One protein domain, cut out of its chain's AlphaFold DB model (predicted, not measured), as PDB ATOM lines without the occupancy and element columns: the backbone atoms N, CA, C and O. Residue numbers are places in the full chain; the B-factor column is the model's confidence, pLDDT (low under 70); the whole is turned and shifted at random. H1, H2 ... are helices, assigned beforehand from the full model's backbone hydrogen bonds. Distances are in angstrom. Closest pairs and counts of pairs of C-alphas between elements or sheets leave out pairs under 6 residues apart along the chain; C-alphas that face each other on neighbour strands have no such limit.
ATOM      1  N   SER A  35     -13.780 225.498   0.355       50.09
ATOM      2  CA  SER A  35     -13.070 226.589   1.056       50.09
ATOM      3  C   SER A  35     -12.101 227.384   0.168       50.09
ATOM      4  O   SER A  35     -11.904 228.575   0.387       50.09
ATOM      5  N   SER A  36     -11.571 226.766  -0.894       51.31
ATOM      6  CA  SER A  36     -10.838 227.470  -1.946       51.31
ATOM      7  C   SER A  36     -11.643 228.572  -2.645       51.31
ATOM      8  O   SER A  36     -11.103 229.654  -2.795       51.31
ATOM      9  N   SER A  37     -12.901 228.343  -3.046       55.81
ATOM     10  CA  SER A  37     -13.676 229.333  -3.809       55.81
ATOM     11  C   SER A  37     -13.996 230.585  -2.999       55.81
ATOM     12  O   SER A  37     -13.947 231.668  -3.558       55.81
ATOM     13  N   ILE A  38     -14.210 230.473  -1.684       54.88
ATOM     14  CA  ILE A  38     -14.331 231.643  -0.794       54.88
ATOM     15  C   ILE A  38     -13.021 232.454  -0.777       54.88
ATOM     16  O   ILE A  38     -13.044 233.667  -0.960       54.88
ATOM     17  N   VAL A  39     -11.868 231.789  -0.658       63.03
ATOM     18  CA  VAL A  39     -10.536 232.434  -0.665       63.03
ATOM     19  C   VAL A  39     -10.102 232.897  -2.074       63.03
ATOM     20  O   VAL A  39      -9.154 233.672  -2.229       63.03
ATOM     21  N   ASP A  40     -10.767 232.424  -3.127       68.62
ATOM     22  CA  ASP A  40     -10.611 232.897  -4.504       68.62
ATOM     23  C   ASP A  40     -11.520 234.137  -4.743       68.62
ATOM     24  O   ASP A  40     -11.024 235.159  -5.225       68.62
ATOM     25  N   ASP A  41     -12.781 234.112  -4.282       68.75
ATOM     26  CA  ASP A  41     -13.746 235.233  -4.278       68.75
ATOM     27  C   ASP A  41     -13.206 236.456  -3.489       68.75
ATOM     28  O   ASP A  41     -13.267 237.597  -3.964       68.75
ATOM     29  N   GLU A  42     -12.630 236.245  -2.298       74.81
ATOM     30  CA  GLU A  42     -12.082 237.314  -1.440       74.81
ATOM     31  C   GLU A  42     -10.914 238.076  -2.085       74.81
ATOM     32  O   GLU A  42     -10.840 239.305  -1.982       74.81
ATOM     33  N   ILE A  43     -10.007 237.374  -2.775       74.94
ATOM     34  CA  ILE A  43      -8.880 238.009  -3.475       74.94
ATOM     35  C   ILE A  43      -9.391 238.870  -4.631       74.94
ATOM     36  O   ILE A  43      -8.969 240.021  -4.773       74.94
ATOM     37  N   ILE A  44     -10.361 238.362  -5.394       74.56
ATOM     38  CA  ILE A  44     -11.008 239.111  -6.474       74.56
ATOM     39  C   ILE A  44     -11.619 240.414  -5.930       74.56
ATOM     40  O   ILE A  44     -11.366 241.485  -6.490       74.56
ATOM     41  N   GLN A  45     -12.352 240.362  -4.810       72.31
ATOM     42  CA  GLN A  45     -12.909 241.567  -4.181       72.31
ATOM     43  C   GLN A  45     -11.838 242.522  -3.633       72.31
ATOM     44  O   GLN A  45     -11.993 243.742  -3.742       72.31
ATOM     45  N   LYS A  46     -10.745 242.005  -3.057       76.44
ATOM     46  CA  LYS A  46      -9.641 242.817  -2.524       76.44
ATOM     47  C   LYS A  46      -8.934 243.601  -3.633       76.44
ATOM     48  O   LYS A  46      -8.795 244.821  -3.518       76.44
ATOM     49  N   ASN A  47      -8.576 242.925  -4.726       74.81
ATOM     50  CA  ASN A  47      -7.940 243.531  -5.897       74.81
ATOM     51  C   ASN A  47      -8.850 244.597  -6.536       74.81
ATOM     52  O   ASN A  47      -8.396 245.693  -6.873       74.81
ATOM     53  N   LEU A  48     -10.157 244.317  -6.630       74.12
ATOM     54  CA  LEU A  48     -11.147 245.255  -7.162       74.12
ATOM     55  C   LEU A  48     -11.337 246.489  -6.256       74.12
ATOM     56  O   LEU A  48     -11.446 247.612  -6.757       74.12
ATOM     57  N   ARG A  49     -11.326 246.315  -4.925       73.44
ATOM     58  CA  ARG A  49     -11.425 247.419  -3.950       73.44
ATOM     59  C   ARG A  49     -10.218 248.354  -4.022       73.44
ATOM     60  O   ARG A  49     -10.400 249.570  -4.065       73.44
ATOM     61  N   GLU A  50      -9.002 247.810  -4.083       79.75
ATOM     62  CA  GLU A  50      -7.780 248.619  -4.189       79.75
ATOM     63  C   GLU A  50      -7.776 249.475  -5.467       79.75
ATOM     64  O   GLU A  50      -7.439 250.664  -5.433       79.75
ATOM     65  N   LEU A  51      -8.206 248.901  -6.598       71.69
ATOM     66  CA  LEU A  51      -8.280 249.633  -7.861       71.69
ATOM     67  C   LEU A  51      -9.406 250.679  -7.856       71.69
ATOM     68  O   LEU A  51      -9.204 251.799  -8.327       71.69
ATOM     69  N   MET A  52     -10.552 250.387  -7.233       67.12
ATOM     70  CA  MET A  52     -11.593 251.393  -7.001       67.12
ATOM     71  C   MET A  52     -11.062 252.602  -6.220       67.12
ATOM     72  O   MET A  52     -11.375 253.733  -6.590       67.12
ATOM     73  N   ASP A  53     -10.212 252.418  -5.207       76.31
ATOM     74  CA  ASP A  53      -9.639 253.547  -4.464       76.31
ATOM     75  C   ASP A  53      -8.518 254.291  -5.198       76.31
ATOM     76  O   ASP A  53      -8.424 255.521  -5.078       76.31
ATOM     77  N   LYS A  54      -7.739 253.600  -6.041       75.31
ATOM     78  CA  LYS A  54      -6.835 254.238  -7.016       75.31
ATOM     79  C   LYS A  54      -7.624 255.124  -7.988       75.31
ATOM     80  O   LYS A  54      -7.369 256.330  -8.039       75.31
ATOM     81  N   LYS A  55      -8.665 254.584  -8.631       73.56
ATOM     82  CA  LYS A  55      -9.622 255.318  -9.480       73.56
ATOM     83  C   LYS A  55     -10.233 256.518  -8.748       73.56
ATOM     84  O   LYS A  55     -10.111 257.645  -9.223       73.56
ATOM     85  N   ASN A  56     -10.785 256.327  -7.546       70.56
ATOM     86  CA  ASN A  56     -11.350 257.409  -6.727       70.56
ATOM     87  C   ASN A  56     -10.310 258.510  -6.424       70.56
ATOM     88  O   ASN A  56     -10.655 259.686  -6.294       70.56
ATOM     89  N   ARG A  57      -9.031 258.158  -6.224       72.94
ATOM     90  CA  ARG A  57      -7.934 259.110  -5.959       72.94
ATOM     91  C   ARG A  57      -7.513 259.865  -7.226       72.94
ATOM     92  O   ARG A  57      -7.203 261.053  -7.132       72.94
ATOM     93  N   GLU A  58      -7.537 259.229  -8.391       70.94
ATOM     94  CA  GLU A  58      -7.251 259.882  -9.673       70.94
ATOM     95  C   GLU A  58      -8.397 260.766 -10.164       70.94
ATOM     96  O   GLU A  58      -8.145 261.900 -10.571       70.94
ATOM     97  N   GLU A  59      -9.652 260.339 -10.014       64.75
ATOM     98  CA  GLU A  59     -10.825 261.177 -10.289       64.75
ATOM     99  C   GLU A  59     -10.818 262.452  -9.438       64.75
ATOM    100  O   GLU A  59     -11.058 263.539  -9.963       64.75
ATOM    101  N   ARG A  60     -10.450 262.363  -8.150       65.56
ATOM    102  CA  ARG A  60     -10.256 263.544  -7.287       65.56
ATOM    103  C   ARG A  60      -9.177 264.493  -7.823       65.56
ATOM    104  O   ARG A  60      -9.416 265.696  -7.879       65.56
ATOM    105  N   LYS A  61      -8.030 263.979  -8.290       70.00
ATOM    106  CA  LYS A  61      -6.980 264.800  -8.934       70.00
ATOM    107  C   LYS A  61      -7.456 265.423 -10.254       70.00
ATOM    108  O   LYS A  61      -7.186 266.592 -10.513       70.00
ATOM    109  N   ALA A  62      -8.164 264.663 -11.089       67.56
ATOM    110  CA  ALA A  62      -8.666 265.120 -12.382       67.56
ATOM    111  C   ALA A  62      -9.773 266.175 -12.238       67.56
ATOM    112  O   ALA A  62      -9.773 267.162 -12.972       67.56
ATOM    113  N   ASN A  63     -10.673 266.011 -11.266       70.31
ATOM    114  CA  ASN A  63     -11.704 266.994 -10.948       70.31
ATOM    115  C   ASN A  63     -11.098 268.245 -10.291       70.31
ATOM    116  O   ASN A  63     -11.497 269.346 -10.647       70.31
ATOM    117  N   GLY A  64     -10.079 268.108  -9.432       71.25
ATOM    118  CA  GLY A  64      -9.322 269.252  -8.904       71.25
ATOM    119  C   GLY A  64      -8.652 270.083 -10.005       71.25
ATOM    120  O   GLY A  64      -8.784 271.303 -10.018       71.25
ATOM    121  N   ARG A  65      -8.016 269.429 -10.991       75.56
ATOM    122  CA  ARG A  65      -7.486 270.110 -12.189       75.56
ATOM    123  C   ARG A  65      -8.587 270.768 -13.023       75.56
ATOM    124  O   ARG A  65      -8.391 271.888 -13.478       75.56
ATOM    125  N   LEU A  66      -9.742 270.119 -13.195       67.44
ATOM    126  CA  LEU A  66     -10.877 270.712 -13.910       67.44
ATOM    127  C   LEU A  66     -11.382 271.983 -13.210       67.44
ATOM    128  O   LEU A  66     -11.572 272.997 -13.867       67.44
ATOM    129  N   VAL A  67     -11.555 271.947 -11.885       69.62
ATOM    130  CA  VAL A  67     -11.976 273.111 -11.087       69.62
ATOM    131  C   VAL A  67     -10.949 274.241 -11.182       69.62
ATOM    132  O   VAL A  67     -11.342 275.386 -11.364       69.62
ATOM    133  N   ALA A  68      -9.648 273.935 -11.150       71.31
ATOM    134  CA  ALA A  68      -8.603 274.938 -11.365       71.31
ATOM    135  C   ALA A  68      -8.675 275.581 -12.764       71.31
ATOM    136  O   ALA A  68      -8.551 276.796 -12.873       71.31
ATOM    137  N   VAL A  69      -8.937 274.798 -13.821       73.19
ATOM    138  CA  VAL A  69      -9.122 275.319 -15.190       73.19
ATOM    139  C   VAL A  69     -10.389 276.176 -15.306       73.19
ATOM    140  O   VAL A  69     -10.325 277.239 -15.914       73.19
ATOM    141  N   ILE A  70     -11.508 275.771 -14.691       72.50
ATOM    142  CA  ILE A  70     -12.747 276.571 -14.650       72.50
ATOM    143  C   ILE A  70     -12.511 277.902 -13.921       72.50
ATOM    144  O   ILE A  70     -12.911 278.954 -14.406       72.50
ATOM    145  N   LEU A  71     -11.851 277.884 -12.758       73.81
ATOM    146  CA  LEU A  71     -11.567 279.109 -12.004       73.81
ATOM    147  C   LEU A  71     -10.601 280.027 -12.765       73.81
ATOM    148  O   LEU A  71     -10.823 281.235 -12.805       73.81
ATOM    149  N   ALA A  72      -9.577 279.471 -13.420       73.94
ATOM    150  CA  ALA A  72      -8.673 280.242 -14.270       73.94
ATOM    151  C   ALA A  72      -9.405 280.873 -15.467       73.94
ATOM    152  O   ALA A  72      -9.214 282.060 -15.728       73.94
ATOM    153  N   SER A  73     -10.280 280.132 -16.161       74.62
ATOM    154  CA  SER A  73     -11.048 280.692 -17.279       74.62
ATOM    155  C   SER A  73     -12.031 281.772 -16.822       74.62
ATOM    156  O   SER A  73     -12.115 282.809 -17.471       74.62
ATOM    157  N   LEU A  74     -12.697 281.608 -15.673       76.56
ATOM    158  CA  LEU A  74     -13.552 282.650 -15.085       76.56
ATOM    159  C   LEU A  74     -12.775 283.934 -14.752       76.56
ATOM    160  O   LEU A  74     -13.263 285.024 -15.039       76.56
ATOM    161  N   VAL A  75     -11.559 283.825 -14.201       79.06
ATOM    162  CA  VAL A  75     -10.686 284.989 -13.951       79.06
ATOM    163  C   VAL A  75     -10.263 285.662 -15.263       79.06
ATOM    164  O   VAL A  75     -10.275 286.889 -15.344       79.06
ATOM    165  N   ILE A  76      -9.961 284.886 -16.308       77.81
ATOM    166  CA  ILE A  76      -9.643 285.415 -17.645       77.81
ATOM    167  C   ILE A  76     -10.859 286.135 -18.253       77.81
ATOM    168  O   ILE A  76     -10.714 287.253 -18.742       77.81
ATOM    169  N   PHE A  77     -12.067 285.569 -18.161       75.06
ATOM    170  CA  PHE A  77     -13.288 286.235 -18.629       75.06
ATOM    171  C   PHE A  77     -13.602 287.514 -17.845       75.06
ATOM    172  O   PHE A  77     -13.980 288.509 -18.456       75.06
ATOM    173  N   LEU A  78     -13.383 287.536 -16.526       74.81
ATOM    174  CA  LEU A  78     -13.504 288.748 -15.705       74.81
ATOM    175  C   LEU A  78     -12.487 289.830 -16.107       74.81
ATOM    176  O   LEU A  78     -12.847 291.004 -16.178       74.81
ATOM    177  N   ALA A  79     -11.244 289.449 -16.418       76.56
ATOM    178  CA  ALA A  79     -10.221 290.377 -16.896       76.56
ATOM    179  C   ALA A  79     -10.564 290.952 -18.284       76.56
ATOM    180  O   ALA A  79     -10.488 292.165 -18.478       76.56
ATOM    181  N   ILE A  80     -11.009 290.108 -19.223       73.69
ATOM    182  CA  ILE A  80     -11.466 290.529 -20.559       73.69
ATOM    183  C   ILE A  80     -12.682 291.457 -20.440       73.69
ATOM    184  O   ILE A  80     -12.697 292.526 -21.043       73.69
ATOM    185  N   TYR A  81     -13.671 291.102 -19.613       72.50
ATOM    186  CA  TYR A  81     -14.852 291.924 -19.341       72.50
ATOM    187  C   TYR A  81     -14.472 293.306 -18.783       72.50
ATOM    188  O   TYR A  81     -14.926 294.328 -19.299       72.50
ATOM    189  N   HIS A  82     -13.575 293.361 -17.792       75.31
ATOM    190  CA  HIS A  82     -13.105 294.626 -17.218       75.31
ATOM    191  C   HIS A  82     -12.303 295.469 -18.230       75.31
ATOM    192  O   HIS A  82     -12.424 296.698 -18.237       75.31
ATOM    193  N   ALA A  83     -11.505 294.843 -19.100       72.06
ATOM    194  CA  ALA A  83     -10.791 295.541 -20.168       72.06
ATOM    195  C   ALA A  83     -11.747 296.104 -21.237       72.06
ATOM    196  O   ALA A  83     -11.543 297.219 -21.724       72.06
ATOM    197  N   TRP A  84     -12.808 295.366 -21.576       67.31
ATOM    198  CA  TRP A  84     -13.762 295.735 -22.624       67.31
ATOM    199  C   TRP A  84     -14.730 296.836 -22.195       67.31
ATOM    200  O   TRP A  84     -14.993 297.759 -22.966       67.31
ATOM    201  N   ILE A  85     -15.230 296.795 -20.957       64.12
ATOM    202  CA  ILE A  85     -16.297 297.701 -20.496       64.12
ATOM    203  C   ILE A  85     -15.891 299.189 -20.484       64.12
ATOM    204  O   ILE A  85     -16.737 300.064 -20.345       64.12
ATOM    205  N   ARG A  86     -14.596 299.480 -20.686       62.25
ATOM    206  CA  ARG A  86     -14.029 300.823 -20.884       62.25
ATOM    207  C   ARG A  86     -14.003 301.319 -22.340       62.25
ATOM    208  O   ARG A  86     -13.627 302.469 -22.539       62.25
ATOM    209  N   LYS A  87     -14.315 300.491 -23.350       64.19
ATOM    210  CA  LYS A  87     -14.083 300.824 -24.776       64.19
ATOM    211  C   LYS A  87     -15.313 300.872 -25.687       64.19
ATOM    212  O   LYS A  87     -15.318 301.706 -26.584       64.19
ATOM    213  N   SER A  88     -16.329 300.015 -25.532       61.94
ATOM    214  CA  SER A  88     -17.472 300.021 -26.472       61.94
ATOM    215  C   SER A  88     -18.751 299.357 -25.944       61.94
ATOM    216  O   SER A  88     -18.861 298.134 -25.881       61.94
ATOM    217  N   GLY A  89     -19.763 300.175 -25.622       65.69
ATOM    218  CA  GLY A  89     -21.040 299.712 -25.059       65.69
ATOM    219  C   GLY A  89     -21.907 298.878 -26.015       65.69
ATOM    220  O   GLY A  89     -22.424 297.842 -25.605       65.69
ATOM    221  N   LEU A  90     -22.037 299.278 -27.289       60.22
ATOM    222  CA  LEU A  90     -22.842 298.529 -28.273       60.22
ATOM    223  C   LEU A  90     -22.214 297.171 -28.629       60.22
ATOM    224  O   LEU A  90     -22.886 296.143 -28.575       60.22
ATOM    225  N   LEU A  91     -20.918 297.154 -28.963       59.47
ATOM    226  CA  LEU A  91     -20.214 295.941 -29.408       59.47
ATOM    227  C   LEU A  91     -20.182 294.843 -28.335       59.47
ATOM    228  O   LEU A  91     -20.268 293.659 -28.670       59.47
ATOM    229  N   ALA A  92     -20.129 295.222 -27.054       63.56
ATOM    230  CA  ALA A  92     -20.224 294.279 -25.943       63.56
ATOM    231  C   ALA A  92     -21.526 293.451 -25.976       63.56
ATOM    232  O   ALA A  92     -21.498 292.266 -25.650       63.56
ATOM    233  N   GLY A  93     -22.647 294.030 -26.425       63.72
ATOM    234  CA  GLY A  93     -23.946 293.349 -26.477       63.72
ATOM    235  C   GLY A  93     -24.007 292.164 -27.450       63.72
ATOM    236  O   GLY A  93     -24.713 291.198 -27.180       63.72
ATOM    237  N   ILE A  94     -23.242 292.208 -28.547       73.44
ATOM    238  CA  ILE A  94     -23.198 291.143 -29.567       73.44
ATOM    239  C   ILE A  94     -22.067 290.153 -29.269       73.44
ATOM    240  O   ILE A  94     -22.249 288.935 -29.348       73.44
ATOM    241  N   LEU A  95     -20.890 290.660 -28.889       69.00
ATOM    242  CA  LEU A  95     -19.713 289.817 -28.707       69.00
ATOM    243  C   LEU A  95     -19.690 289.058 -27.376       69.00
ATOM    244  O   LEU A  95     -19.108 287.978 -27.336       69.00
ATOM    245  N   VAL A  96     -20.354 289.527 -26.311       69.38
ATOM    246  CA  VAL A  96     -20.464 288.741 -25.065       69.38
ATOM    247  C   VAL A  96     -21.232 287.424 -25.295       69.38
ATOM    248  O   VAL A  96     -20.669 286.373 -24.975       69.38
ATOM    249  N   PRO A  97     -22.433 287.402 -25.915       71.75
ATOM    250  CA  PRO A  97     -23.087 286.157 -26.330       71.75
ATOM    251  C   PRO A  97     -22.220 285.272 -27.237       71.75
ATOM    252  O   PRO A  97     -22.142 284.065 -27.009       71.75
ATOM    253  N   ALA A  98     -21.528 285.852 -28.226       66.12
ATOM    254  CA  ALA A  98     -20.673 285.094 -29.144       66.12
ATOM    255  C   ALA A  98     -19.483 284.428 -28.425       66.12
ATOM    256  O   ALA A  98     -19.233 283.238 -28.611       66.12
ATOM    257  N   VAL A  99     -18.787 285.156 -27.546       71.94
ATOM    258  CA  VAL A  99     -17.669 284.633 -26.740       71.94
ATOM    259  C   VAL A  99     -18.147 283.565 -25.752       71.94
ATOM    260  O   VAL A  99     -17.475 282.545 -25.592       71.94
ATOM    261  N   ILE A 100     -19.327 283.737 -25.143       74.50
ATOM    262  CA  ILE A 100     -19.954 282.707 -24.301       74.50
ATOM    263  C   ILE A 100     -20.240 281.442 -25.124       74.50
ATOM    264  O   ILE A 100     -19.898 280.347 -24.679       74.50
ATOM    265  N   MET A 101     -20.793 281.569 -26.335       71.44
ATOM    266  CA  MET A 101     -21.086 280.424 -27.209       71.44
ATOM    267  C   MET A 101     -19.826 279.714 -27.714       71.44
ATOM    268  O   MET A 101     -19.778 278.485 -27.696       71.44
ATOM    269  N   ILE A 102     -18.772 280.449 -28.083       72.81
ATOM    270  CA  ILE A 102     -17.479 279.867 -28.482       72.81
ATOM    271  C   ILE A 102     -16.823 279.150 -27.292       72.81
ATOM    272  O   ILE A 102     -16.382 278.005 -27.423       72.81
ATOM    273  N   SER A 103     -16.826 279.767 -26.104       73.50
ATOM    274  CA  SER A 103     -16.339 279.127 -24.875       73.50
ATOM    275  C   SER A 103     -17.149 277.879 -24.516       73.50
ATOM    276  O   SER A 103     -16.580 276.898 -24.033       73.50
ATOM    277  N   PHE A 104     -18.464 277.895 -24.739       69.38
ATOM    278  CA  PHE A 104     -19.346 276.763 -24.478       69.38
ATOM    279  C   PHE A 104     -19.129 275.622 -25.481       69.38
ATOM    280  O   PHE A 104     -18.992 274.471 -25.070       69.38
ATOM    281  N   GLY A 105     -19.003 275.925 -26.776       70.44
ATOM    282  CA  GLY A 105     -18.665 274.946 -27.811       70.44
ATOM    283  C   GLY A 105     -17.313 274.278 -27.545       70.44
ATOM    284  O   GLY A 105     -17.220 273.050 -27.521       70.44
ATOM    285  N   GLY A 106     -16.287 275.074 -27.221       72.81
ATOM    286  CA  GLY A 106     -14.984 274.568 -26.781       72.81
ATOM    287  C   GLY A 106     -15.089 273.674 -25.541       72.81
ATOM    288  O   GLY A 106     -14.503 272.591 -25.505       72.81
ATOM    289  N   TRP A 107     -15.896 274.064 -24.549       72.94
ATOM    290  CA  TRP A 107     -16.155 273.259 -23.352       72.94
ATOM    291  C   TRP A 107     -16.845 271.922 -23.665       72.94
ATOM    292  O   TRP A 107     -16.432 270.891 -23.137       72.94
ATOM    293  N   VAL A 108     -17.837 271.895 -24.561       69.25
ATOM    294  CA  VAL A 108     -18.523 270.663 -25.001       69.25
ATOM    295  C   VAL A 108     -17.569 269.726 -25.762       69.25
ATOM    296  O   VAL A 108     -17.547 268.517 -25.505       69.25
ATOM    297  N   VAL A 109     -16.707 270.259 -26.633       70.62
ATOM    298  CA  VAL A 109     -15.664 269.470 -27.319       70.62
ATOM    299  C   VAL A 109     -14.614 268.935 -26.329       70.62
ATOM    300  O   VAL A 109     -14.159 267.796 -26.455       70.62
ATOM    301  N   VAL A 110     -14.257 269.702 -25.296       73.12
ATOM    302  CA  VAL A 110     -13.364 269.236 -24.220       73.12
ATOM    303  C   VAL A 110     -14.037 268.174 -23.343       73.12
ATOM    304  O   VAL A 110     -13.389 267.181 -23.013       73.12
ATOM    305  N   LEU A 111     -15.323 268.319 -22.999       67.38
ATOM    306  CA  LEU A 111     -16.085 267.314 -22.246       67.38
ATOM    307  C   LEU A 111     -16.109 265.969 -22.982       67.38
ATOM    308  O   LEU A 111     -15.724 264.953 -22.407       67.38
ATOM    309  N   THR A 112     -16.487 265.970 -24.261       59.06
ATOM    310  CA  THR A 112     -16.587 264.749 -25.081       59.06
ATOM    311  C   THR A 112     -15.237 264.054 -25.270       59.06
ATOM    312  O   THR A 112     -15.138 262.842 -25.052       59.06
ATOM    313  N   LYS A 113     -14.160 264.800 -25.566       65.56
ATOM    314  CA  LYS A 113     -12.792 264.246 -25.602       65.56
ATOM    315  C   LYS A 113     -12.359 263.699 -24.234       65.56
ATOM    316  O   LYS A 113     -11.786 262.610 -24.171       65.56
ATOM    317  N   ARG A 114     -12.673 264.397 -23.133       67.12
ATOM    318  CA  ARG A 114     -12.342 263.956 -21.765       67.12
ATOM    319  C   ARG A 114     -13.088 262.682 -21.371       67.12
ATOM    320  O   ARG A 114     -12.482 261.815 -20.747       67.12
ATOM    321  N   ASP A 115     -14.359 262.540 -21.736       61.53
ATOM    322  CA  ASP A 115     -15.130 261.333 -21.426       61.53
ATOM    323  C   ASP A 115     -14.738 260.140 -22.312       61.53
ATOM    324  O   ASP A 115     -14.689 259.018 -21.807       61.53
ATOM    325  N   LYS A 116     -14.318 260.352 -23.573       60.50
ATOM    326  CA  LYS A 116     -13.677 259.292 -24.378       60.50
ATOM    327  C   LYS A 116     -12.368 258.810 -23.731       60.50
ATOM    328  O   LYS A 116     -12.182 257.607 -23.566       60.50
ATOM    329  N   ALA A 117     -11.510 259.730 -23.279       66.88
ATOM    330  CA  ALA A 117     -10.276 259.388 -22.564       66.88
ATOM    331  C   ALA A 117     -10.542 258.673 -21.222       66.88
ATOM    332  O   ALA A 117      -9.873 257.696 -20.890       66.88
ATOM    333  N   ARG A 118     -11.558 259.116 -20.466       61.53
ATOM    334  CA  ARG A 118     -11.993 258.487 -19.206       61.53
ATOM    335  C   ARG A 118     -12.493 257.050 -19.415       61.53
ATOM    336  O   ARG A 118     -12.201 256.203 -18.576       61.53
ATOM    337  N   ARG A 119     -13.211 256.764 -20.510       62.75
ATOM    338  CA  ARG A 119     -13.663 255.400 -20.862       62.75
ATOM    339  C   ARG A 119     -12.488 254.469 -21.157       62.75
ATOM    340  O   ARG A 119     -12.362 253.460 -20.472       62.75
ATOM    341  N   ALA A 120     -11.586 254.861 -22.058       70.44
ATOM    342  CA  ALA A 120     -10.401 254.061 -22.392       70.44
ATOM    343  C   ALA A 120      -9.528 253.761 -21.154       70.44
ATOM    344  O   ALA A 120      -9.020 252.654 -20.985       70.44
ATOM    345  N   LEU A 121      -9.407 254.730 -20.240       68.25
ATOM    346  CA  LEU A 121      -8.686 254.572 -18.975       68.25
ATOM    347  C   LEU A 121      -9.399 253.617 -17.990       68.25
ATOM    348  O   LEU A 121      -8.731 252.926 -17.227       68.25
ATOM    349  N   PHE A 122     -10.734 253.506 -18.023       64.25
ATOM    350  CA  PHE A 122     -11.464 252.477 -17.267       64.25
ATOM    351  C   PHE A 122     -11.343 251.077 -17.885       64.25
ATOM    352  O   PHE A 122     -11.265 250.100 -17.140       64.25
ATOM    353  N   GLU A 123     -11.310 250.964 -19.213       70.56
ATOM    354  CA  GLU A 123     -11.144 249.680 -19.908       70.56
ATOM    355  C   GLU A 123      -9.753 249.089 -19.636       70.56
ATOM    356  O   GLU A 123      -9.659 247.939 -19.210       70.56
ATOM    357  N   LYS A 124      -8.698 249.916 -19.694       72.75
ATOM    358  CA  LYS A 124      -7.329 249.549 -19.279       72.75
ATOM    359  C   LYS A 124      -7.253 248.968 -17.862       72.75
ATOM    360  O   LYS A 124      -6.541 247.993 -17.634       72.75
ATOM    361  N   TYR A 125      -7.996 249.524 -16.903       66.00
ATOM    362  CA  TYR A 125      -8.030 248.982 -15.539       66.00
ATOM    363  C   TYR A 125      -8.826 247.673 -15.421       66.00
ATOM    364  O   TYR A 125      -8.464 246.820 -14.614       66.00
ATOM    365  N   LEU A 126      -9.890 247.482 -16.209       71.50
ATOM    366  CA  LEU A 126     -10.617 246.204 -16.255       71.50
ATOM    367  C   LEU A 126      -9.741 245.084 -16.842       71.50
ATOM    368  O   LEU A 126      -9.745 243.974 -16.310       71.50
ATOM    369  N   GLU A 127      -8.951 245.389 -17.876       76.88
ATOM    370  CA  GLU A 127      -7.911 244.501 -18.418       76.88
ATOM    371  C   GLU A 127      -6.866 244.147 -17.342       76.88
ATOM    372  O   GLU A 127      -6.569 242.971 -17.129       76.88
ATOM    373  N   GLU A 128      -6.356 245.142 -16.604       79.00
ATOM    374  CA  GLU A 128      -5.356 244.936 -15.544       79.00
ATOM    375  C   GLU A 128      -5.865 244.007 -14.420       79.00
ATOM    376  O   GLU A 128      -5.125 243.127 -13.971       79.00
ATOM    377  N   VAL A 129      -7.129 244.148 -13.991       70.50
ATOM    378  CA  VAL A 129      -7.755 243.246 -12.999       70.50
ATOM    379  C   VAL A 129      -7.900 241.832 -13.551       70.50
ATOM    380  O   VAL A 129      -7.544 240.875 -12.862       70.50
ATOM    381  N   ALA A 130      -8.393 241.682 -14.783       77.88
ATOM    382  CA  ALA A 130      -8.577 240.371 -15.401       77.88
ATOM    383  C   ALA A 130      -7.243 239.612 -15.523       77.88
ATOM    384  O   ALA A 130      -7.165 238.435 -15.169       77.88
ATOM    385  N   ILE A 131      -6.175 240.300 -15.939       80.19
ATOM    386  CA  ILE A 131      -4.828 239.728 -16.062       80.19
ATOM    387  C   ILE A 131      -4.245 239.361 -14.688       80.19
ATOM    388  O   ILE A 131      -3.665 238.283 -14.547       80.19
ATOM    389  N   LYS A 132      -4.404 240.209 -13.662       77.19
ATOM    390  CA  LYS A 132      -3.931 239.901 -12.299       77.19
ATOM    391  C   LYS A 132      -4.649 238.700 -11.697       77.19
ATOM    392  O   LYS A 132      -3.987 237.757 -11.275       77.19
ATOM    393  N   ASN A 133      -5.979 238.692 -11.737       78.31
ATOM    394  CA  ASN A 133      -6.766 237.606 -11.163       78.31
ATOM    395  C   ASN A 133      -6.521 236.284 -11.914       78.31
ATOM    396  O   ASN A 133      -6.397 235.246 -11.269       78.31
ATOM    397  N   LYS A 134      -6.334 236.313 -13.246       83.75
ATOM    398  CA  LYS A 134      -5.885 235.140 -14.021       83.75
ATOM    399  C   LYS A 134      -4.538 234.606 -13.511       83.75
ATOM    400  O   LYS A 134      -4.445 233.425 -13.190       83.75
ATOM    401  N   ARG A 135      -3.524 235.469 -13.354       79.00
ATOM    402  CA  ARG A 135      -2.191 235.078 -12.845       79.00
ATOM    403  C   ARG A 135      -2.233 234.514 -11.422       79.00
ATOM    404  O   ARG A 135      -1.549 233.534 -11.142       79.00
ATOM    405  N   GLU A 136      -3.028 235.092 -10.524       76.88
ATOM    406  CA  GLU A 136      -3.140 234.611  -9.138       76.88
ATOM    407  C   GLU A 136      -3.883 233.268  -9.045       76.88
ATOM    408  O   GLU A 136      -3.478 232.392  -8.274       76.88
ATOM    409  N   LEU A 137      -4.911 233.051  -9.875       76.25
ATOM    410  CA  LEU A 137      -5.588 231.757 -10.000       76.25
ATOM    411  C   LEU A 137      -4.667 230.688 -10.612       76.25
ATOM    412  O   LEU A 137      -4.598 229.577 -10.085       76.25
ATOM    413  N   GLU A 138      -3.904 231.020 -11.657       78.00
ATOM    414  CA  GLU A 138      -2.896 230.130 -12.256       78.00
ATOM    415  C   GLU A 138      -1.779 229.769 -11.266       78.00
ATOM    416  O   GLU A 138      -1.400 228.601 -11.165       78.00
ATOM    417  N   ALA A 139      -1.280 230.732 -10.485       82.06
ATOM    418  CA  ALA A 139      -0.282 230.483  -9.445       82.06
ATOM    419  C   ALA A 139      -0.828 229.554  -8.345       82.06
ATOM    420  O   ALA A 139      -0.174 228.577  -7.973       82.06
ATOM    421  N   LYS A 140      -2.066 229.788  -7.878       78.94
ATOM    422  CA  LYS A 140      -2.767 228.881  -6.951       78.94
ATOM    423  C   LYS A 140      -2.989 227.490  -7.558       78.94
ATOM    424  O   LYS A 140      -2.899 226.502  -6.830       78.94
TER     425      LYS A 140
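Overview. This is residues 35 to 140 of the 568 residues of the protein "DUF1279 domain-containing protein" of Glossina morsitans morsitans (UniProt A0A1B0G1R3). Two very long helices, H1 then H2, run side by side in opposite ways as a thin helical hairpin, with a tight turn at one end and both printed ends at the other. The middle of the hairpin is open, where residues 60 to 69 of H1 and 108 to 117 of H2 stand free. The 106 printed residues hold no named strand; the class is all helix, and the whole is an extended rod of 78 by 18 by 16 A, with a radius of gyration of the C-alphas of 23.6 A.

Along the chain. Find C-alpha 35 at (-13.070, 226.589, 1.056); from there H1, residues 35 to 84, runs 73.1 A. H2, residues 89 to 140, runs 75.4 A back to C-alpha 140 at (-2.767, 228.881, -6.951), with a kink of 28 degrees near residue 96.

Arrangement. H1 and H2 touch, closest at the C-alphas of Ile 44 and Asn 133, 6.5 A apart. Their tilt is shallow, 16 degrees. O i to N i+4 pairs are within hydrogen-bond range in 45 of 46 for H1 and 45 of 48 for H2.

Size, cuts and confidence. The farthest C-alphas, Ser 35 and Lys 87, are 78.6 A apart. The printed part has no cut. Look for pLDDT under 70 at residues 84 to 93 and 111 to 119, among them.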